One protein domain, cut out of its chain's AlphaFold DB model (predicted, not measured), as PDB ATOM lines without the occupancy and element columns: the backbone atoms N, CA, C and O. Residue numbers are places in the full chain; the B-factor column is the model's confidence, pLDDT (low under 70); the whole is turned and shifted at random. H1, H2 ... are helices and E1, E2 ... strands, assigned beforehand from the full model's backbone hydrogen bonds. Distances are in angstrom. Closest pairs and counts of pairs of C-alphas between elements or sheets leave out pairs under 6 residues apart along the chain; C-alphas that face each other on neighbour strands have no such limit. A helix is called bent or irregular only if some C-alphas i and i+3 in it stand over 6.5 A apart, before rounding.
ATOM      1  N   SER A  43      52.785  28.520  88.624       81.75
ATOM      2  CA  SER A  43      52.709  27.600  87.500       81.75
ATOM      3  C   SER A  43      53.950  26.720  87.526       81.75
ATOM      4  O   SER A  43      55.069  27.221  87.441       81.75
ATOM      5  N   MET A  44      53.756  25.409  87.617       83.56
ATOM      6  CA  MET A  44      54.801  24.409  87.453       83.56
ATOM      7  C   MET A  44      54.781  23.887  86.023       83.56
ATOM      8  O   MET A  44      53.799  23.288  85.593       83.56
ATOM      9  N   ARG A  45      55.867  24.095  85.288       85.50
ATOM     10  CA  ARG A  45      55.994  23.751  83.873       85.50
ATOM     11  C   ARG A  45      57.116  22.748  83.667       85.50
ATOM     12  O   ARG A  45      58.236  22.978  84.103       85.50
ATOM     13  N   CYS A  46      56.855  21.673  82.931       83.69
ATOM     14  CA  CYS A  46      57.916  20.783  82.476       83.69
ATOM     15  C   CYS A  46      58.814  21.484  81.448       83.69
ATOM     16  O   CYS A  46      58.334  22.012  80.441       83.69
ATOM     17  N   ARG A  47      60.131  21.413  81.652       86.88
ATOM     18  CA  ARG A  47      61.144  22.004  80.767       86.88
ATOM     19  C   ARG A  47      61.245  21.307  79.407       86.88
ATOM     20  O   ARG A  47      61.684  21.922  78.443       86.88
ATOM     21  N   HIS A  48      60.803  20.050  79.312       85.62
ATOM     22  CA  HIS A  48      60.949  19.224  78.107       85.62
ATOM     23  C   HIS A  48      59.724  19.232  77.189       85.62
ATOM     24  O   HIS A  48      59.879  19.264  75.975       85.62
ATOM     25  N   CYS A  49      58.511  19.201  77.748       82.56
ATOM     26  CA  CYS A  49      57.271  19.163  76.959       82.56
ATOM     27  C   CYS A  49      56.332  20.344  77.203       82.56
ATOM     28  O   CYS A  49      55.247  20.382  76.634       82.56
ATOM     29  N   ALA A  50      56.729  21.302  78.046       82.62
ATOM     30  CA  ALA A  50      55.936  22.477  78.404       82.62
ATOM     31  C   ALA A  50      54.575  22.189  79.070       82.62
ATOM     32  O   ALA A  50      53.830  23.133  79.340       82.62
ATOM     33  N   THR A  51      54.264  20.931  79.408       77.75
ATOM     34  CA  THR A  51      53.087  20.592  80.219       77.75
ATOM     35  C   THR A  51      53.116  21.381  81.517       77.75
ATOM     36  O   THR A  51      54.145  21.435  82.191       77.75
ATOM     37  N   THR A  52      51.992  22.017  81.831       78.12
ATOM     38  CA  THR A  52      51.886  22.984  82.919       78.12
ATOM     39  C   THR A  52      50.789  22.575  83.896       78.12
ATOM     40  O   THR A  52      49.718  22.137  83.483       78.12
ATOM     41  N   THR A  53      51.057  22.761  85.182       78.06
ATOM     42  CA  THR A  53      50.132  22.536  86.295       78.06
ATOM     43  C   THR A  53      50.147  23.765  87.195       78.06
ATOM     44  O   THR A  53      51.204  24.344  87.443       78.06
ATOM     45  N   LEU A  54      48.985  24.181  87.690       78.81
ATOM     46  CA  LEU A  54      48.876  25.324  88.593       78.81
ATOM     47  C   LEU A  54      49.107  24.908  90.049       78.81
ATOM     48  O   LEU A  54      48.732  23.811  90.453       78.81
ATOM     49  N   LEU A  55      49.726  25.794  90.828       76.19
ATOM     50  CA  LEU A  55      50.070  25.586  92.232       76.19
ATOM     51  C   LEU A  55      49.713  26.804  93.084       76.19
ATOM     52  O   LEU A  55      49.766  27.951  92.640       76.19
ATOM     53  N   CYS A  56      49.420  26.549  94.352       78.38
ATOM     54  CA  CYS A  56      49.215  27.573  95.370       78.38
ATOM     55  C   CYS A  56      50.503  27.745  96.173       78.38
ATOM     56  O   CYS A  56      51.338  26.839  96.204       78.38
ATOM     57  N   ALA A  57      50.664  28.887  96.840       77.56
ATOM     58  CA  ALA A  57      51.891  29.207  97.572       77.56
ATOM     59  C   ALA A  57      52.270  28.137  98.614       77.56
ATOM     60  O   ALA A  57      53.423  27.712  98.675       77.56
ATOM     61  N   GLU A  58      51.292  27.638  99.373       74.88
ATOM     62  CA  GLU A  58      51.490  26.588 100.386       74.88
ATOM     63  C   GLU A  58      51.959  25.249  99.791       74.88
ATOM     64  O   GLU A  58      52.753  24.525 100.396       74.88
ATOM     65  N   HIS A  59      51.541  24.951  98.561       76.38
ATOM     66  CA  HIS A  59      51.850  23.697  97.884       76.38
ATOM     67  C   HIS A  59      53.247  23.691  97.251       76.38
ATOM     68  O   HIS A  59      53.826  22.621  97.066       76.38
ATOM     69  N   VAL A  60      53.847  24.858  96.990       81.19
ATOM     70  CA  VAL A  60      55.227  24.944  96.480       81.19
ATOM     71  C   VAL A  60      56.218  24.322  97.473       81.19
ATOM     72  O   VAL A  60      57.095  23.551  97.079       81.19
ATOM     73  N   ALA A  61      56.055  24.592  98.771       81.75
ATOM     74  CA  ALA A  61      56.925  24.038  99.809       81.75
ATOM     75  C   ALA A  61      56.814  22.505  99.912       81.75
ATOM     76  O   ALA A  61      57.821  21.819 100.106       81.75
ATOM     77  N   GLU A  62      55.606  21.956  99.753       79.12
ATOM     78  CA  GLU A  62      55.370  20.506  99.716       79.12
ATOM     79  C   GLU A  62      56.090  19.853  98.529       79.12
ATOM     80  O   GLU A  62      56.756  18.830  98.703       79.12
ATOM     81  N   VAL A  63      56.016  20.467  97.343       80.88
ATOM     82  CA  VAL A  63      56.684  19.973  96.130       80.88
ATOM     83  C   VAL A  63      58.196  19.865  96.342       80.88
ATOM     84  O   VAL A  63      58.771  18.802  96.099       80.88
ATOM     85  N   TYR A  64      58.843  20.912  96.866       81.81
ATOM     86  CA  TYR A  64      60.281  20.874  97.159       81.81
ATOM     87  C   TYR A  64      60.643  19.830  98.222       81.81
ATOM     88  O   TYR A  64      61.642  19.122  98.077       81.81
ATOM     89  N   ARG A  65      59.830  19.695  99.279       81.94
ATOM     90  CA  ARG A  65      60.067  18.710 100.345       81.94
ATOM     91  C   ARG A  65      60.008  17.282  99.813       81.94
ATOM     92  O   ARG A  65      60.882  16.479 100.125       81.94
ATOM     93  N   ARG A  66      59.001  16.971  98.991       80.50
ATOM     94  CA  ARG A  66      58.861  15.655  98.354       80.50
ATOM     95  C   ARG A  66      60.007  15.378  97.398       80.50
ATOM     96  O   ARG A  66      60.602  14.314  97.487       80.50
ATOM     97  N   ALA A  67      60.361  16.345  96.554       82.50
ATOM     98  CA  ALA A  67      61.479  16.200  95.630       82.50
ATOM     99  C   ALA A  67      62.797  15.881  96.352       82.50
ATOM    100  O   ALA A  67      63.536  15.017  95.901       82.50
ATOM    101  N   ARG A  68      63.060  16.514  97.505       80.75
ATOM    102  CA  ARG A  68      64.267  16.258  98.310       80.75
ATOM    103  C   ARG A  68      64.342  14.835  98.871       80.75
ATOM    104  O   ARG A  68      65.434  14.310  99.050       80.75
ATOM    105  N   ASN A  69      63.191  14.241  99.169       78.75
ATOM    106  CA  ASN A  69      63.093  12.894  99.734       78.75
ATOM    107  C   ASN A  69      62.938  11.809  98.657       78.75
ATOM    108  O   ASN A  69      62.885  10.625  98.987       78.75
ATOM    109  N   SER A  70      62.857  12.200  97.385       76.62
ATOM    110  CA  SER A  70      62.731  11.281  96.262       76.62
ATOM    111  C   SER A  70      64.090  11.083  95.584       76.62
ATOM    112  O   SER A  70      64.783  12.056  95.308       76.62
ATOM    113  N   PRO A  71      64.471   9.842  95.233       75.25
ATOM    114  CA  PRO A  71      65.724   9.577  94.519       75.25
ATOM    115  C   PRO A  71      65.698  10.063  93.060       75.25
ATOM    116  O   PRO A  71      66.734  10.125  92.406       75.25
ATOM    117  N   ARG A  72      64.503  10.345  92.527       77.12
ATOM    118  CA  ARG A  72      64.281  10.873  91.182       77.12
ATOM    119  C   ARG A  72      62.969  11.642  91.114       77.12
ATOM    120  O   ARG A  72      62.000  11.294  91.788       77.12
ATOM    121  N   VAL A  73      62.922  12.613  90.222       79.31
ATOM    122  CA  VAL A  73      61.761  13.443  89.893       79.31
ATOM    123  C   VAL A  73      61.616  13.501  88.380       79.31
ATOM    124  O   VAL A  73      62.597  13.352  87.663       79.31
ATOM    125  N   GLY A  74      60.396  13.635  87.864       77.69
ATOM    126  CA  GLY A  74      60.168  13.500  86.428       77.69
ATOM    127  C   GLY A  74      58.801  13.973  85.964       77.69
ATOM    128  O   GLY A  74      57.877  14.106  86.763       77.69
ATOM    129  N   CYS A  75      58.677  14.201  84.658       76.12
ATOM    130  CA  CYS A  75      57.411  14.492  83.995       76.12
ATOM    131  C   CYS A  75      56.865  13.218  83.353       76.12
ATOM    132  O   CYS A  75      57.548  12.561  82.566       76.12
ATOM    133  N   THR A  76      55.620  12.879  83.660       70.12
ATOM    134  CA  THR A  76      54.959  11.665  83.166       70.12
ATOM    135  C   THR A  76      54.537  11.777  81.703       70.12
ATOM    136  O   THR A  76      54.575  10.776  80.990       70.12
ATOM    137  N   THR A  77      54.217  12.984  81.227       76.56
ATOM    138  CA  THR A  77      53.823  13.236  79.834       76.56
ATOM    139  C   THR A  77      54.955  12.927  78.857       76.56
ATOM    140  O   THR A  77      54.742  12.220  77.878       76.56
ATOM    141  N   CYS A  78      56.171  13.410  79.133       80.56
ATOM    142  CA  CYS A  78      57.329  13.200  78.256       80.56
ATOM    143  C   CYS A  78      58.321  12.147  78.760       80.56
ATOM    144  O   CYS A  78      59.327  11.905  78.100       80.56
ATOM    145  N   ARG A  79      58.052  11.532  79.921       83.56
ATOM    146  CA  ARG A  79      58.883  10.489  80.553       83.56
ATOM    147  C   ARG A  79      60.346  10.890  80.746       83.56
ATOM    148  O   ARG A  79      61.241  10.052  80.658       83.56
ATOM    149  N   VAL A  80      60.589  12.168  81.021       79.12
ATOM    150  CA  VAL A  80      61.925  12.657  81.373       79.12
ATOM    151  C   VAL A  80      62.052  12.693  82.888       79.12
ATOM    152  O   VAL A  80      61.161  13.205  83.568       79.12
ATOM    153  N   TYR A  81      63.153  12.147  83.402       81.81
ATOM    154  CA  TYR A  81      63.444  12.029  84.828       81.81
ATOM    155  C   TYR A  81      64.851  12.555  85.121       81.81
ATOM    156  O   TYR A  81      65.763  12.347  84.323       81.81
ATOM    157  N   ALA A  82      65.029  13.180  86.279       81.06
ATOM    158  CA  ALA A  82      66.308  13.668  86.778       81.06
ATOM    159  C   ALA A  82      66.417  13.469  88.297       81.06
ATOM    160  O   ALA A  82      65.439  13.130  88.968       81.06
ATOM    161  N   ALA A  83      67.620  13.672  88.833       79.12
ATOM    162  CA  ALA A  83      67.864  13.620  90.272       79.12
ATOM    163  C   ALA A  83      67.279  14.842  90.997       79.12
ATOM    164  O   ALA A  83      66.801  14.718  92.120       79.12
ATOM    165  N   GLU A  84      67.272  16.012  90.350       81.12
ATOM    166  CA  GLU A  84      66.822  17.263  90.954       81.12
ATOM    167  C   GLU A  84      65.597  17.846  90.240       81.12
ATOM    168  O   GLU A  84      65.438  17.758  89.025       81.12
ATOM    169  N   LEU A  85      64.718  18.495  91.011       82.38
ATOM    170  CA  LEU A  85      63.453  19.041  90.503       82.38
ATOM    171  C   LEU A  85      63.677  20.109  89.424       82.38
ATOM    172  O   LEU A  85      62.981  20.119  88.411       82.38
ATOM    173  N   ARG A  86      64.693  20.958  89.623       85.69
ATOM    174  CA  ARG A  86      65.074  22.056  88.715       85.69
ATOM    175  C   ARG A  86      65.503  21.592  87.321       85.69
ATOM    176  O   ARG A  86      65.477  22.375  86.369       85.69
ATOM    177  N   ASP A  87      65.892  20.331  87.188       86.56
ATOM    178  CA  ASP A  87      66.299  19.770  85.902       86.56
ATOM    179  C   ASP A  87      65.087  19.392  85.048       86.56
ATOM    180  O   ASP A  87      65.199  19.297  83.830       86.56
ATOM    181  N   VAL A  88      63.913  19.220  85.664       83.25
ATOM    182  CA  VAL A  88      62.702  18.740  84.984       83.25
ATOM    183  C   VAL A  88      61.614  19.801  84.911       83.25
ATOM    184  O   VAL A  88      60.897  19.863  83.907       83.25
ATOM    185  N   VAL A  89      61.453  20.613  85.958       84.81
ATOM    186  CA  VAL A  89      60.352  21.573  86.061       84.81
ATOM    187  C   VAL A  89      60.823  22.963  86.473       84.81
ATOM    188  O   VAL A  89      61.706  23.117  87.314       84.81
ATOM    189  N   ASP A  90      60.160  23.968  85.912       88.31
ATOM    190  CA  ASP A  90      60.225  25.357  86.344       88.31
ATOM    191  C   ASP A  90      58.979  25.665  87.180       88.31
ATOM    192  O   ASP A  90      57.860  25.414  86.734       88.31
ATOM    193  N   ILE A  91      59.150  26.222  88.382       86.25
ATOM    194  CA  ILE A  91      58.044  26.744  89.196       86.25
ATOM    195  C   ILE A  91      58.109  28.268  89.142       86.25
ATOM    196  O   ILE A  91      59.031  28.874  89.683       86.25
ATOM    197  N   VAL A  92      57.131  28.883  88.482       85.31
ATOM    198  CA  VAL A  92      57.096  30.322  88.204       85.31
ATOM    199  C   VAL A  92      55.891  30.946  88.907       85.31
ATOM    200  O   VAL A  92      54.793  30.408  88.774       85.31
ATOM    201  N   PRO A  93      56.037  32.064  89.639       86.00
ATOM    202  CA  PRO A  93      54.892  32.805  90.158       86.00
ATOM    203  C   PRO A  93      53.975  33.250  89.013       86.00
ATOM    204  O   PRO A  93      54.435  33.829  88.026       86.00
ATOM    205  N   LEU A  94      52.674  33.008  89.148       79.56
ATOM    206  CA  LEU A  94      51.671  33.658  88.316       79.56
ATOM    207  C   LEU A  94      51.639  35.106  88.785       79.56
ATOM    208  O   LEU A  94      51.177  35.390  89.885       79.56
TER     209      LEU A  94
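AT A GLANCE: This is residues 43 to 94 of the 98 residues of an uncharacterized protein of Frigoribacterium sp. PhB160 (UniProt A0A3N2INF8). Three parts make a small, fairly flat triangular frame with few contacts between its sides: a three-stranded sheet of E2, E1 and E5 along one side, the hairpin of E3 and E4 at one end, and the single helix H1 as the remaining side. H1 runs from just after E2 to just before E3, and residues 83 to 88 lead back from E4 to E5, which joins E1 in the sheet. The printed part has 52 residues with one named helix and five named strands, in the order E1, E2, H1, E3, E4, E5; the larger sheet has the order E2, E1, E5, and both sheets are antiparallel. The class is mixed, helices and strands. The whole is compact, with a radius of gyration of the C-alphas of 10.4 A and spans of 26 by 24 by 14 A.

IN THESE COORDINATES: Find C-alpha 43 at (52.709, 27.600, 87.500); there E1 begins and runs through residues 43 to 46, 9.9 A long. Next look at E2, residues 52 to 55, 9.8 A long. H1, residues 57 to 69, starts at C-alpha 57 at (51.891, 29.207, 97.572) and is 19.9 A long. Then come E3, residues 73 to 75, 7.4 A long, and E4, residues 80 to 82, 7.0 A long. E5, residues 89 to 93, covers 13.1 A and ends at C-alpha 93 at (54.892, 32.805, 90.158).

HOW THE PARTS SIT: Begin at E1, the inner strand of its sheet. E1 and E2 form an antiparallel hairpin at 147 degrees, and N 44 and O 53 are within hydrogen-bond range at 2.8 A. E5 is the other neighbour of E1, antiparallel at 161 degrees, with N 45 and O 90 at 2.8 A and N 92 and O 43 at 2.8 A. H1 is on this sheet but only grazes it, with its residues 57 to 63. Inside H1, 7 of 9 O i to N i+4 pairs are within hydrogen-bond range. H1 is neither bent nor irregular, but only just: C-alphas 58 and 61 are 6.0 A apart. The closest C-alphas of H1 and E3 are those of Ala 67 and Val 73, 6.4 A apart. E3 and E4 form the second hairpin, antiparallel at 163 degrees, with N 73 and O 82 at 2.9 A. The closest C-alphas of E1 and E3 are those of Cys 46 and Cys 75, 6.5 A apart. H1 and E4 are apart, and so are E2 and E3.

THE WHOLE: The two C-alphas farthest apart are those of Pro 71 and Leu 94, at 28.6 A, while the first and last printed C-alphas, those of Ser 43 and Leu 94, are 6.2 A apart. The printed part has no cut. The link from E4 to E5 is short, the other four are tight, and no link is long. The mean pLDDT of the printed part of this model is 80.8, and no printed residue is under 70.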